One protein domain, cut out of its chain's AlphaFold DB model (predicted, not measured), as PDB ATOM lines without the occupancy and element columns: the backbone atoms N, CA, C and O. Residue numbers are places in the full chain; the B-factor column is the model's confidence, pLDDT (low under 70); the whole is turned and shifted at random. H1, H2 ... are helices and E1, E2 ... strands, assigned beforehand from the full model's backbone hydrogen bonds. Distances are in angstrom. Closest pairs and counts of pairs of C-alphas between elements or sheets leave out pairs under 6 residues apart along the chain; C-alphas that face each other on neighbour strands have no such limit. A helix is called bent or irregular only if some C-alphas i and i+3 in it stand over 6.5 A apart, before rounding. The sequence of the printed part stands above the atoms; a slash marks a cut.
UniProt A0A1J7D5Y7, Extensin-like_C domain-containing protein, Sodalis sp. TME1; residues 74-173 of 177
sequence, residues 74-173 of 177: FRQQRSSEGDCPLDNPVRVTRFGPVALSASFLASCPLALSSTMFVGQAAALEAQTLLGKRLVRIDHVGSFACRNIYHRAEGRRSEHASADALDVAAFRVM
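What this domain is: This is residues 74 to 173 of the 177 residues of the protein "Extensin-like_C domain-containing protein" of Sodalis sp. TME1 (UniProt A0A1J7D5Y7). A twisted sheet of five strands has one long, bent helix, H1, over one face and the other face bare, while two long loops, residues 77 to 89 and 142 to 157, reach past one end. The printed part has 100 residues, with two named helices and five named strands in the order E1 E2 E3 H1 E4 H2 E5 along the chain; the class is mixed, helices and strands, and the mixed sheet has the order E1 E2 E3 E4 E5. The whole is only just compact, close to loose, with a radius of gyration of the C-alphas of 14.8 A, and elongated, spanning 47 by 29 by 19 A.

Where its parts are: E1, residues 74 to 76, begins at C-alpha 74 (-29.484, 38.096, 11.020). E2 is residues 90 to 95, 13.2 A; E3, residues 98 to 106, 17.0 A, bends by 92 degrees at residue 101. H1, residues 108 to 130, was assigned as one helix by its hydrogen bonds but is bent, C-alphas 120 and 123 being 6.6 A apart; its arms are H1a, residues 108 to 120, 18.1 A, and H1b, residues 123 to 130, 10.4 A. E4 is residues 134 to 141, 19.1 A, H2 residues 158 to 161, and E5 residues 166 to 172, 18.3 A, ending at C-alpha 172 (-38.830, 18.572, 5.555).

How they stand to each other: E1, E2 and E3 form a meander, each strand the antiparallel neighbour of the one before, with N 75 and O 91 at 2.9 A and N 92 and O 104 at 2.9 A. E3 and E4 are parallel, N 99 to O 135 being 2.9 A; with H1 between, they form a strand-helix-strand unit whose crossover is left-handed. E4 and E5 are antiparallel, N 140 to O 166 being 2.8 A. H1a lies over E2 and E3 at a height over the sheet of 9.2 A, along the strands; its closest C-alphas to E2 are Thr 115 and Phe 95, 6.1 A. H1b, on the same face, is at a steep tilt of 39 degrees to H1a. H2 only grazes the sheet. Every O i to N i+4 pair is within hydrogen-bond range in H1a and H1b; H2 is too short for one.

The domain as a whole: The C-alphas of Gly 131 and Glu 153 are the two farthest apart, 47.0 A. The printed part has no cut; the links E1 to E2 and E4 to H2 are long. Residues 149 to 154 have pLDDT under 70.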
ATOM      1  N   PHE A  74     -28.941  37.242   9.976       98.62
ATOM      2  CA  PHE A  74     -29.484  38.096  11.020       98.62
ATOM      3  C   PHE A  74     -29.281  39.584  10.712       98.62
ATOM      4  O   PHE A  74     -28.525  39.980   9.827       98.62
ATOM      5  N   ARG A  75     -29.987  40.431  11.459       98.25
ATOM      6  CA  ARG A  75     -29.758  41.878  11.494       98.25
ATOM      7  C   ARG A  75     -29.613  42.307  12.941       98.25
ATOM      8  O   ARG A  75     -30.458  41.950  13.756       98.25
ATOM      9  N   GLN A  76     -28.581  43.078  13.262       97.06
ATOM     10  CA  GLN A  76     -28.481  43.678  14.590       97.06
ATOM     11  C   GLN A  76     -29.645  44.654  14.796       97.06
ATOM     12  O   GLN A  76     -30.102  45.311  13.854       97.06
ATOM     13  N   GLN A  77     -30.195  44.682  16.001       96.56
ATOM     14  CA  GLN A  77     -31.282  45.571  16.389       96.56
ATOM     15  C   GLN A  77     -30.783  46.513  17.483       96.56
ATOM     16  O   GLN A  77     -29.767  46.261  18.129       96.56
ATOM     17  N   ARG A  78     -31.486  47.632  17.661       93.44
ATOM     18  CA  ARG A  78     -31.184  48.566  18.746       93.44
ATOM     19  C   ARG A  78     -31.552  47.922  20.077       93.44
ATOM     20  O   ARG A  78     -32.549  47.199  20.142       93.44
ATOM     21  N   SER A  79     -30.765  48.210  21.109       92.88
ATOM     22  CA  SER A  79     -31.129  47.859  22.477       92.88
ATOM     23  C   SER A  79     -32.468  48.502  22.838       92.88
ATOM     24  O   SER A  79     -32.794  49.592  22.360       92.88
ATOM     25  N   SER A  80     -33.251  47.807  23.654       90.06
ATOM     26  CA  SER A  80     -34.528  48.301  24.161       90.06
ATOM     27  C   SER A  80     -34.475  48.457  25.672       90.06
ATOM     28  O   SER A  80     -33.921  47.609  26.370       90.06
ATOM     29  N   GLU A  81     -35.099  49.521  26.159       87.88
ATOM     30  CA  GLU A  81     -35.287  49.811  27.581       87.88
ATOM     31  C   GLU A  81     -36.702  49.398  28.031       87.88
ATOM     32  O   GLU A  81     -37.546  49.036  27.204       87.88
ATOM     33  N   GLY A  82     -36.973  49.441  29.339       86.19
ATOM     34  CA  GLY A  82     -38.277  49.113  29.932       86.19
ATOM     35  C   GLY A  82     -38.253  47.859  30.807       86.19
ATOM     36  O   GLY A  82     -37.200  47.453  31.294       86.19
ATOM     37  N   ASP A  83     -39.420  47.236  31.002       84.94
ATOM     38  CA  ASP A  83     -39.610  46.118  31.947       84.94
ATOM     39  C   ASP A  83     -38.831  44.841  31.589       84.94
ATOM     40  O   ASP A  83     -38.543  44.014  32.462       84.94
ATOM     41  N   CYS A  84     -38.507  44.680  30.304       90.38
ATOM     42  CA  CYS A  84     -37.693  43.597  29.763       90.38
ATOM     43  C   CYS A  84     -36.646  44.183  28.809       90.38
ATOM     44  O   CYS A  84     -36.865  44.199  27.592       90.38
ATOM     45  N   PRO A  85     -35.542  44.721  29.351       91.19
ATOM     46  CA  PRO A  85     -34.512  45.322  28.530       91.19
ATOM     47  C   PRO A  85     -33.809  44.243  27.705       91.19
ATOM     48  O   PRO A  85     -33.501  43.158  28.203       91.19
ATOM     49  N   LEU A  86     -33.541  44.557  26.441       93.06
ATOM     50  CA  LEU A  86     -32.746  43.713  25.558       93.06
ATOM     51  C   LEU A  86     -31.496  44.484  25.175       93.06
ATOM     52  O   LEU A  86     -31.591  45.547  24.561       93.06
ATOM     53  N   ASP A  87     -30.335  43.935  25.508       91.44
ATOM     54  CA  ASP A  87     -29.058  44.523  25.131       91.44
ATOM     55  C   ASP A  87     -28.554  43.914  23.819       91.44
ATOM     56  O   ASP A  87     -28.364  42.700  23.716       91.44
ATOM     57  N   ASN A  88     -28.380  44.764  22.803       92.31
ATOM     58  CA  ASN A  88     -27.895  44.413  21.468       92.31
ATOM     59  C   ASN A  88     -28.545  43.146  20.864       92.31
ATOM     60  O   ASN A  88     -27.830  42.256  20.384       92.31
ATOM     61  N   PRO A  89     -29.889  43.025  20.856       96.69
ATOM     62  CA  PRO A  89     -30.535  41.843  20.309       96.69
ATOM     63  C   PRO A  89     -30.311  41.738  18.797       96.69
ATOM     64  O   PRO A  89     -30.112  42.725  18.083       96.69
ATOM     65  N   VAL A  90     -30.416  40.519  18.279       98.44
ATOM     66  CA  VAL A  90     -30.356  40.240  16.844       98.44
ATOM     67  C   VAL A  90     -31.705  39.753  16.346       98.44
ATOM     68  O   VAL A  90     -32.414  39.008  17.016       98.44
ATOM     69  N   ARG A  91     -32.075  40.160  15.136       98.50
ATOM     70  CA  ARG A  91     -33.235  39.631  14.425       98.50
ATOM     71  C   ARG A  91     -32.783  38.534  13.479       98.50
ATOM     72  O   ARG A  91     -32.199  38.835  12.439       98.50
ATOM     73  N   VAL A  92     -33.060  37.284  13.827       98.69
ATOM     74  CA  VAL A  92     -32.726  36.115  13.005       98.69
ATOM     75  C   VAL A  92     -33.796  35.918  11.937       98.69
ATOM     76  O   VAL A  92     -34.988  36.048  12.202       98.69
ATOM     77  N   THR A  93     -33.364  35.622  10.713       98.44
ATOM     78  CA  THR A  93     -34.250  35.449   9.547       98.44
ATOM     79  C   THR A  93     -34.099  34.088   8.872       98.44
ATOM     80  O   THR A  93     -35.027  33.637   8.202       98.44
ATOM     81  N   ARG A  94     -32.951  33.420   9.043       98.19
ATOM     82  CA  ARG A  94     -32.638  32.139   8.398       98.19
ATOM     83  C   ARG A  94     -31.469  31.440   9.096       98.19
ATOM     84  O   ARG A  94     -30.575  32.124   9.593       98.19
ATOM     85  N   PHE A  95     -31.435  30.110   9.039       98.44
ATOM     86  CA  PHE A  95     -30.280  29.286   9.416       98.44
ATOM     87  C   PHE A  95     -29.767  28.517   8.193       98.44
ATOM     88  O   PHE A  95     -30.327  27.489   7.818       98.44
ATOM     89  N   GLY A  96     -28.733  29.034   7.530       96.69
ATOM     90  CA  GLY A  96     -28.190  28.462   6.298       96.69
ATOM     91  C   GLY A  96     -29.282  28.171   5.261       96.69
ATOM     92  O   GLY A  96     -30.008  29.091   4.888       96.69
ATOM     93  N   PRO A  97     -29.457  26.923   4.794       96.12
ATOM     94  CA  PRO A  97     -30.521  26.589   3.846       96.12
ATOM     95  C   PRO A  97     -31.926  26.510   4.479       96.12
ATOM     96  O   PRO A  97     -32.918  26.474   3.751       96.12
ATOM     97  N   VAL A  98     -32.043  26.493   5.811       98.12
ATOM     98  CA  VAL A  98     -33.301  26.295   6.545       98.12
ATOM     99  C   VAL A  98     -34.011  27.631   6.770       98.12
ATOM    100  O   VAL A  98     -33.500  28.532   7.439       98.12
ATOM    101  N   ALA A  99     -35.211  27.769   6.204       98.12
ATOM    102  CA  ALA A  99     -36.068  28.936   6.394       98.12
ATOM    103  C   ALA A  99     -36.729  28.958   7.785       98.12
ATOM    104  O   ALA A  99     -36.841  27.933   8.454       98.12
ATOM    105  N   LEU A 100     -37.230  30.121   8.188       98.50
ATOM    106  CA  LEU A 100     -38.051  30.287   9.389       98.50
ATOM    107  C   LEU A 100     -39.472  30.698   9.008       98.50
ATOM    108  O   LEU A 100     -39.672  31.343   7.976       98.50
ATOM    109  N   SER A 101     -40.461  30.334   9.829       98.06
ATOM    110  CA  SER A 101     -41.846  30.772   9.621       98.06
ATOM    111  C   SER A 101     -42.023  32.281   9.701       98.06
ATOM    112  O   SER A 101     -42.864  32.829   8.991       98.06
ATOM    113  N   ALA A 102     -41.218  32.938  10.531       98.12
ATOM    114  CA  ALA A 102     -41.101  34.382  10.632       98.12
ATOM    115  C   ALA A 102     -39.681  34.748  11.099       98.12
ATOM    116  O   ALA A 102     -38.907  33.890  11.509       98.12
ATOM    117  N   SER A 103     -39.318  36.031  11.057       98.06
ATOM    118  CA  SER A 103     -38.123  36.485  11.785       98.06
ATOM    119  C   SER A 103     -38.419  36.585  13.284       98.06
ATOM    120  O   SER A 103     -39.541  36.932  13.656       98.06
ATOM    121  N   PHE A 104     -37.422  36.375  14.143       98.12
ATOM    122  CA  PHE A 104     -37.571  36.555  15.592       98.12
ATOM    123  C   PHE A 104     -36.403  37.337  16.195       98.12
ATOM    124  O   PHE A 104     -35.302  37.343  15.644       98.12
ATOM    125  N   LEU A 105     -36.665  38.031  17.306       97.56
ATOM    126  CA  LEU A 105     -35.632  38.663  18.130       97.56
ATOM    127  C   LEU A 105     -34.981  37.615  19.019       97.56
ATOM    128  O   LEU A 105     -35.702  36.837  19.623       97.56
ATOM    129  N   ALA A 106     -33.661  37.635  19.120       98.06
ATOM    130  CA  ALA A 106     -32.876  36.728  19.938       98.06
ATOM    131  C   ALA A 106     -31.746  37.484  20.636       98.06
ATOM    132  O   ALA A 106     -31.192  38.442  20.087       98.06
ATOM    133  N   SER A 107     -31.353  37.003  21.810       97.38
ATOM    134  CA  SER A 107     -30.032  37.264  22.364       97.38
ATOM    135  C   SER A 107     -28.966  36.696  21.412       97.38
ATOM    136  O   SER A 107     -29.219  35.750  20.653       97.38
ATOM    137  N   CYS A 108     -27.748  37.241  21.446       97.31
ATOM    138  CA  CYS A 108     -26.652  36.649  20.680       97.31
ATOM    139  C   CYS A 108     -26.390  35.171  21.066       97.31
ATOM    140  O   CYS A 108     -26.304  34.335  20.159       97.31
ATOM    141  N   PRO A 109     -26.333  34.794  22.363       96.81
ATOM    142  CA  PRO A 109     -26.148  33.396  22.764       96.81
ATOM    143  C   PRO A 109     -27.242  32.452  22.246       96.81
ATOM    144  O   PRO A 109     -26.931  31.343  21.797       96.81
ATOM    145  N   LEU A 110     -28.509  32.885  22.242       97.69
ATOM    146  CA  LEU A 110     -29.606  32.105  21.668       97.69
ATOM    147  C   LEU A 110     -29.434  31.935  20.158       97.69
ATOM    148  O   LEU A 110     -29.562  30.822  19.652       97.69
ATOM    149  N   ALA A 111     -29.127  33.011  19.426       98.31
ATOM    150  CA  ALA A 111     -28.930  32.943  17.977       98.31
ATOM    151  C   ALA A 111     -27.777  31.995  17.604       98.31
ATOM    152  O   ALA A 111     -27.896  31.181  16.683       98.31
ATOM    153  N   LEU A 112     -26.680  32.061  18.358       97.38
ATOM    154  CA  LEU A 112     -25.502  31.229  18.160       97.38
ATOM    155  C   LEU A 112     -25.786  29.751  18.464       97.38
ATOM    156  O   LEU A 112     -25.560  28.892  17.612       97.38
ATOM    157  N   SER A 113     -26.340  29.450  19.642       96.81
ATOM    158  CA  SER A 113     -26.695  28.075  20.021       96.81
ATOM    159  C   SER A 113     -27.757  27.471  19.095       96.81
ATOM    160  O   SER A 113     -27.640  26.307  18.719       96.81
ATOM    161  N   SER A 114     -28.726  28.271  18.637       97.94
ATOM    162  CA  SER A 114     -29.720  27.846  17.643       97.94
ATOM    163  C   SER A 114     -29.077  27.527  16.294       97.94
ATOM    164  O   SER A 114     -29.424  26.524  15.678       97.94
ATOM    165  N   THR A 115     -28.098  28.322  15.850       98.19
ATOM    166  CA  THR A 115     -27.348  28.048  14.609       98.19
ATOM    167  C   THR A 115     -26.633  26.702  14.685       98.19
ATOM    168  O   THR A 115     -26.736  25.897  13.760       98.19
ATOM    169  N   MET A 116     -25.963  26.430  15.811       97.12
ATOM    170  CA  MET A 116     -25.292  25.148  16.048       97.12
ATOM    171  C   MET A 116     -26.293  23.992  16.089       97.12
ATOM    172  O   MET A 116     -26.094  22.986  15.415       97.12
ATOM    173  N   PHE A 117     -27.399  24.141  16.825       97.06
ATOM    174  CA  PHE A 117     -28.446  23.124  16.904       97.06
ATOM    175  C   PHE A 117     -29.031  22.797  15.526       97.06
ATOM    176  O   PHE A 117     -29.138  21.627  15.167       97.06
ATOM    177  N   VAL A 118     -29.374  23.812  14.727       97.75
ATOM    178  CA  VAL A 118     -29.968  23.592  13.403       97.75
ATOM    179  C   VAL A 118     -28.978  22.917  12.460       97.75
ATOM    180  O   VAL A 118     -29.349  21.954  11.791       97.75
ATOM    181  N   GLY A 119     -27.730  23.390  12.421       95.12
ATOM    182  CA  GLY A 119     -26.712  22.864  11.512       95.12
ATOM    183  C   GLY A 119     -26.197  21.475  11.888       95.12
ATOM    184  O   GLY A 119     -25.974  20.655  11.001       95.12
ATOM    185  N   GLN A 120     -26.016  21.204  13.182       93.81
ATOM    186  CA  GLN A 120     -25.337  19.994  13.658       93.81
ATOM    187  C   GLN A 120     -26.288  18.900  14.154       93.81
ATOM    188  O   GLN A 120     -25.908  17.734  14.142       93.81
ATOM    189  N   ALA A 121     -27.499  19.257  14.596       95.12
ATOM    190  CA  ALA A 121     -28.472  18.300  15.118       95.12
ATOM    191  C   ALA A 121     -29.727  18.242  14.242       95.12
ATOM    192  O   ALA A 121     -29.962  17.237  13.589       95.12
ATOM    193  N   ALA A 122     -30.519  19.314  14.151       96.38
ATOM    194  CA  ALA A 122     -31.839  19.237  13.515       96.38
ATOM    195  C   ALA A 122     -31.780  18.852  12.026       96.38
ATOM    196  O   ALA A 122     -32.562  18.018  11.568       96.38
ATOM    197  N   ALA A 123     -30.860  19.445  11.258       95.12
ATOM    198  CA  ALA A 123     -30.696  19.112   9.845       95.12
ATOM    199  C   ALA A 123     -30.129  17.699   9.640       95.12
ATOM    200  O   ALA A 123     -30.558  17.005   8.717       95.12
ATOM    201  N   LEU A 124     -29.200  17.276  10.505       93.81
ATOM    202  CA  LEU A 124     -28.619  15.937  10.466       93.81
ATOM    203  C   LEU A 124     -29.681  14.878  10.778       93.81
ATOM    204  O   LEU A 124     -29.855  13.958   9.987       93.81
ATOM    205  N   GLU A 125     -30.446  15.058  11.855       95.56
ATOM    206  CA  GLU A 125     -31.485  14.115  12.285       95.56
ATOM    207  C   GLU A 125     -32.634  14.002  11.276       95.56
ATOM    208  O   GLU A 125     -33.149  12.915  11.027       95.56
ATOM    209  N   ALA A 126     -33.013  15.102  10.613       95.50
ATOM    210  CA  ALA A 126     -33.973  15.032   9.510       95.50
ATOM    211  C   ALA A 126     -33.468  14.110   8.381       95.50
ATOM    212  O   ALA A 126     -34.238  13.334   7.806       95.50
ATOM    213  N   GLN A 127     -32.167  14.157   8.086       93.88
ATOM    214  CA  GLN A 127     -31.564  13.336   7.045       93.88
ATOM    215  C   GLN A 127     -31.371  11.879   7.485       93.88
ATOM    216  O   GLN A 127     -31.621  10.984   6.679       93.88
ATOM    217  N   THR A 128     -30.942  11.621   8.722       95.31
ATOM    218  CA  THR A 128     -30.672  10.264   9.231       95.31
ATOM    219  C   THR A 128     -31.953   9.502   9.564       95.31
ATOM    220  O   THR A 128     -32.064   8.334   9.207       95.31
ATOM    221  N   LEU A 129     -32.933  10.152  10.203       95.12
ATOM    222  CA  LEU A 129     -34.160   9.498  10.675       95.12
ATOM    223  C   LEU A 129     -35.261   9.473   9.617       95.12
ATOM    224  O   LEU A 129     -36.014   8.506   9.538       95.12
ATOM    225  N   LEU A 130     -35.382  10.535   8.813       93.81
ATOM    226  CA  LEU A 130     -36.471  10.670   7.835       93.81
ATOM    227  C   LEU A 130     -35.990  10.516   6.388       93.81
ATOM    228  O   LEU A 130     -36.811  10.456   5.471       93.81
ATOM    229  N   GLY A 131     -34.675  10.493   6.145       94.94
ATOM    230  CA  GLY A 131     -34.121  10.505   4.789       94.94
ATOM    231  C   GLY A 131     -34.429  11.797   4.026       94.94
ATOM    232  O   GLY A 131     -34.346  11.814   2.796       94.94
ATOM    233  N   LYS A 132     -34.844  12.867   4.719       95.62
ATOM    234  CA  LYS A 132     -35.304  14.117   4.106       95.62
ATOM    235  C   LYS A 132     -34.464  15.300   4.559       95.62
ATOM    236  O   LYS A 132     -34.012  15.390   5.693       95.62
ATOM    237  N   ARG A 133     -34.355  16.295   3.682       95.69
ATOM    238  CA  ARG A 133     -33.716  17.569   4.017       95.69
ATOM    239  C   ARG A 133     -34.654  18.436   4.852       95.69
ATOM    240  O   ARG A 133     -35.783  18.686   4.422       95.69
ATOM    241  N   LEU A 134     -34.175  18.960   5.980       97.50
ATOM    242  CA  LEU A 134     -34.840  20.048   6.702       97.50
ATOM    243  C   LEU A 134     -34.834  21.318   5.838       97.50
ATOM    244  O   LEU A 134     -33.782  21.736   5.358       97.50
ATOM    245  N   VAL A 135     -36.001  21.928   5.625       97.44
ATOM    246  CA  VAL A 135     -36.144  23.125   4.772       97.44
ATOM    247  C   VAL A 135     -36.738  24.321   5.496       97.44
ATOM    248  O   VAL A 135     -36.491  25.455   5.088       97.44
ATOM    249  N   ARG A 136     -37.505  24.102   6.568       97.94
ATOM    250  CA  ARG A 136     -38.093  25.191   7.351       97.94
ATOM    251  C   ARG A 136     -38.333  24.785   8.802       97.94
ATOM    252  O   ARG A 136     -38.652  23.633   9.072       97.94
ATOM    253  N   ILE A 137     -38.208  25.739   9.716       98.44
ATOM    254  CA  ILE A 137     -38.615  25.604  11.118       98.44
ATOM    255  C   ILE A 137     -39.778  26.562  11.362       98.44
ATOM    256  O   ILE A 137     -39.658  27.767  11.126       98.44
ATOM    257  N   ASP A 138     -40.900  26.015  11.820       98.44
ATOM    258  CA  ASP A 138     -42.028  26.802  12.304       98.44
ATOM    259  C   ASP A 138     -41.858  27.027  13.809       98.44
ATOM    260  O   ASP A 138     -41.591  26.087  14.558       98.44
ATOM    261  N   HIS A 139     -42.005  28.271  14.255       97.94
ATOM    262  CA  HIS A 139     -41.850  28.670  15.655       97.94
ATOM    263  C   HIS A 139     -42.906  29.707  16.045       97.94
ATOM    264  O   HIS A 139     -43.451  30.411  15.191       97.94
ATOM    265  N   VAL A 140     -43.164  29.826  17.345       95.81
ATOM    266  CA  VAL A 140     -44.124  30.790  17.906       95.81
ATOM    267  C   VAL A 140     -43.458  32.147  18.140       95.81
ATOM    268  O   VAL A 140     -44.070  33.191  17.939       95.81
ATOM    269  N   GLY A 141     -42.171  32.149  18.491       93.62
ATOM    270  CA  GLY A 141     -41.416  33.366  18.771       93.62
ATOM    271  C   GLY A 141     -40.358  33.139  19.839       93.62
ATOM    272  O   GLY A 141     -40.219  32.039  20.372       93.62
ATOM    273  N   SER A 142     -39.596  34.190  20.126       95.56
ATOM    274  CA  SER A 142     -38.509  34.142  21.105       95.56
ATOM    275  C   SER A 142     -38.638  35.212  22.185       95.56
ATOM    276  O   SER A 142     -38.509  34.896  23.361       95.56
ATOM    277  N   PHE A 143     -38.982  36.451  21.829       94.38
ATOM    278  CA  PHE A 143     -39.185  37.508  22.818       94.38
ATOM    279  C   PHE A 143     -40.646  37.610  23.272       94.38
ATOM    280  O   PHE A 143     -41.542  37.813  22.451       94.38
ATOM    281  N   ALA A 144     -40.871  37.522  24.584       91.00
ATOM    282  CA  ALA A 144     -42.145  37.813  25.236       91.00
ATOM    283  C   ALA A 144     -41.891  38.299  26.673       91.00
ATOM    284  O   ALA A 144     -41.439  37.533  27.528       91.00
ATOM    285  N   CYS A 145     -42.197  39.569  26.948       88.06
ATOM    286  CA  CYS A 145     -41.953  40.181  28.251       88.06
ATOM    287  C   CYS A 145     -42.975  39.706  29.299       88.06
ATOM    288  O   CYS A 145     -44.086  40.227  29.376       88.06
ATOM    289  N   ARG A 146     -42.621  38.679  30.086       80.94
ATOM    290  CA  ARG A 146     -43.441  38.159  31.197       80.94
ATOM    291  C   ARG A 146     -42.619  37.400  32.247       80.94
ATOM    292  O   ARG A 146     -41.527  36.898  31.971       80.94
ATOM    293  N   ASN A 147     -43.175  37.266  33.451       78.12
ATOM    294  CA  ASN A 147     -42.633  36.400  34.504       78.12
ATOM    295  C   ASN A 147     -42.907  34.917  34.217       78.12
ATOM    296  O   ASN A 147     -43.834  34.568  33.479       78.12
ATOM    297  N   ILE A 148     -42.121  34.030  34.837       73.50
ATOM    298  CA  ILE A 148     -42.386  32.586  34.793       73.50
ATOM    299  C   ILE A 148     -43.739  32.298  35.472       73.50
ATOM    300  O   ILE A 148     -44.067  32.880  36.507       73.50
ATOM    301  N   TYR A 149     -44.536  31.403  34.877       69.44
ATOM    302  CA  TYR A 149     -45.878  31.016  35.343       69.44
ATOM    303  C   TYR A 149     -46.905  32.156  35.433       69.44
ATOM    304  O   TYR A 149     -47.853  32.045  36.204       69.44
ATOM    305  N   HIS A 150     -46.732  33.251  34.682       62.78
ATOM    306  CA  HIS A 150     -47.648  34.404  34.705       62.78
ATOM    307  C   HIS A 150     -47.845  35.048  36.092       62.78
ATOM    308  O   HIS A 150     -48.823  35.757  36.312       62.78
ATOM    309  N   ARG A 151     -46.930  34.822  37.044       66.06
ATOM    310  CA  ARG A 151     -47.026  35.417  38.384       66.06
ATOM    311  C   ARG A 151     -46.712  36.913  38.329       66.06
ATOM    312  O   ARG A 151     -45.861  37.326  37.547       66.06
ATOM    313  N   ALA A 152     -47.356  37.716  39.176       61.19
ATOM    314  CA  ALA A 152     -47.078  39.154  39.273       61.19
ATOM    315  C   ALA A 152     -45.637  39.438  39.743       61.19
ATOM    316  O   ALA A 152     -45.005  40.384  39.281       61.19
ATOM    317  N   GLU A 153     -45.082  38.552  40.571       61.47
ATOM    318  CA  GLU A 153     -43.739  38.657  41.145       61.47
ATOM    319  C   GLU A 153     -42.925  37.374  40.903       61.47
ATOM    320  O   GLU A 153     -43.479  36.273  40.797       61.47
ATOM    321  N   GLY A 154     -41.597  37.507  40.825       68.81
ATOM    322  CA  GLY A 154     -40.662  36.384  40.732       68.81
ATOM    323  C   GLY A 154     -39.696  36.446  39.546       68.81
ATOM    324  O   GLY A 154     -39.547  37.464  38.875       68.81
ATOM    325  N   ARG A 155     -38.998  35.329  39.303       81.31
ATOM    326  CA  ARG A 155     -37.972  35.212  38.254       81.31
ATOM    327  C   ARG A 155     -38.577  35.438  36.859       81.31
ATOM    328  O   ARG A 155     -39.589  34.825  36.506       81.31
ATOM    329  N   ARG A 156     -37.928  36.288  36.057       83.19
ATOM    330  CA  ARG A 156     -38.269  36.530  34.646       83.19
ATOM    331  C   ARG A 156     -38.066  35.256  33.813       83.19
ATOM    332  O   ARG A 156     -37.189  34.447  34.113       83.19
ATOM    333  N   SER A 157     -38.903  35.061  32.793       88.38
ATOM    334  CA  SER A 157     -38.727  33.977  31.815       88.38
ATOM    335  C   SER A 157     -37.530  34.266  30.907       88.38
ATOM    336  O   SER A 157     -37.246  35.427  30.642       88.38
ATOM    337  N   GLU A 158     -36.887  33.239  30.351       92.56
ATOM    338  CA  GLU A 158     -35.856  33.431  29.315       92.56
ATOM    339  C   GLU A 158     -36.424  34.081  28.037       92.56
ATOM    340  O   GLU A 158     -35.703  34.726  27.284       92.56
ATOM    341  N   HIS A 159     -37.742  34.023  27.805       94.56
ATOM    342  CA  HIS A 159     -38.370  34.816  26.740       94.56
ATOM    343  C   HIS A 159     -38.317  36.327  27.000       94.56
ATOM    344  O   HIS A 159     -38.343  37.109  26.051       94.56
ATOM    345  N   ALA A 160     -38.226  36.762  28.260       92.44
ATOM    346  CA  ALA A 160     -38.103  38.178  28.600       92.44
ATOM    347  C   ALA A 160     -36.717  38.739  28.235       92.44
ATOM    348  O   ALA A 160     -36.591  39.932  27.998       92.44
ATOM    349  N   SER A 161     -35.695  37.885  28.150       93.25
ATOM    350  CA  SER A 161     -34.335  38.217  27.708       93.25
ATOM    351  C   SER A 161     -34.067  37.824  26.249       93.25
ATOM    352  O   SER A 161     -32.929  37.912  25.790       93.25
ATOM    353  N   ALA A 162     -35.097  37.381  25.512       95.81
ATOM    354  CA  ALA A 162     -34.965  36.780  24.182       95.81
ATOM    355  C   ALA A 162     -33.929  35.633  24.141       95.81
ATOM    356  O   ALA A 162     -33.249  35.438  23.137       95.81
ATOM    357  N   ASP A 163     -33.797  34.883  25.239       95.44
ATOM    358  CA  ASP A 163     -32.853  33.772  25.418       95.44
ATOM    359  C   ASP A 163     -33.545  32.392  25.348       95.44
ATOM    360  O   ASP A 163     -32.973  31.369  25.715       95.44
ATOM    361  N   ALA A 164     -34.787  32.352  24.847       95.19
ATOM    362  CA  ALA A 164     -35.539  31.137  24.532       95.19
ATOM    363  C   ALA A 164     -36.255  31.247  23.180       95.19
ATOM    364  O   ALA A 164     -36.617  32.343  22.761       95.19
ATOM    365  N   LEU A 165     -36.482  30.117  22.503       97.12
ATOM    366  CA  LEU A 165     -37.225  30.022  21.242       97.12
ATOM    367  C   LEU A 165     -38.219  28.861  21.319       97.12
ATOM    368  O   LEU A 165     -37.813  27.714  21.506       97.12
ATOM    369  N   ASP A 166     -39.498  29.152  21.092       96.75
ATOM    370  CA  ASP A 166     -40.553  28.137  21.082       96.75
ATOM    371  C   ASP A 166     -40.740  27.568  19.674       96.75
ATOM    372  O   ASP A 166     -41.313  28.221  18.796       96.75
ATOM    373  N   VAL A 167     -40.259  26.344  19.448       97.50
ATOM    374  CA  VAL A 167     -40.372  25.639  18.162       97.50
ATOM    375  C   VAL A 167     -41.686  24.862  18.093       97.50
ATOM    376  O   VAL A 167     -42.001  24.079  18.983       97.50
ATOM    377  N   ALA A 168     -42.432  25.049  17.005       97.81
ATOM    378  CA  ALA A 168     -43.697  24.368  16.749       97.81
ATOM    379  C   ALA A 168     -43.536  23.155  15.820       97.81
ATOM    380  O   ALA A 168     -44.174  22.128  16.042       97.81
ATOM    381  N   ALA A 169     -42.709  23.254  14.771       97.25
ATOM    382  CA  ALA A 169     -42.506  22.146  13.836       97.25
ATOM    383  C   ALA A 169     -41.193  22.236  13.046       97.25
ATOM    384  O   ALA A 169     -40.697  23.318  12.730       97.25
ATOM    385  N   PHE A 170     -40.701  21.071  12.621       97.44
ATOM    386  CA  PHE A 170     -39.638  20.921  11.628       97.44
ATOM    387  C   PHE A 170     -40.251  20.469  10.298       97.44
ATOM    388  O   PHE A 170     -40.886  19.420  10.214       97.44
ATOM    389  N   ARG A 171     -40.086  21.269   9.243       96.88
ATOM    390  CA  ARG A 171     -40.613  20.992   7.900       96.88
ATOM    391  C   ARG A 171     -39.512  20.437   7.015       96.88
ATOM    392  O   ARG A 171     -38.489  21.091   6.798       96.88
ATOM    393  N   VAL A 172     -39.759  19.263   6.450       96.69
ATOM    394  CA  VAL A 172     -38.830  18.572   5.555       96.69
ATOM    395  C   VAL A 172     -39.312  18.601   4.107       96.69
ATOM    396  O   VAL A 172     -40.504  18.757   3.839       96.69
ATOM    397  N   MET A 173     -38.384  18.473   3.161       92.44
ATOM    398  CA  MET A 173     -38.726  18.410   1.743       92.44
ATOM    399  C   MET A 173     -39.322  17.045   1.397       92.44
ATOM    400  O   MET A 173     -38.656  16.020   1.546       92.44
TER     401      MET A 173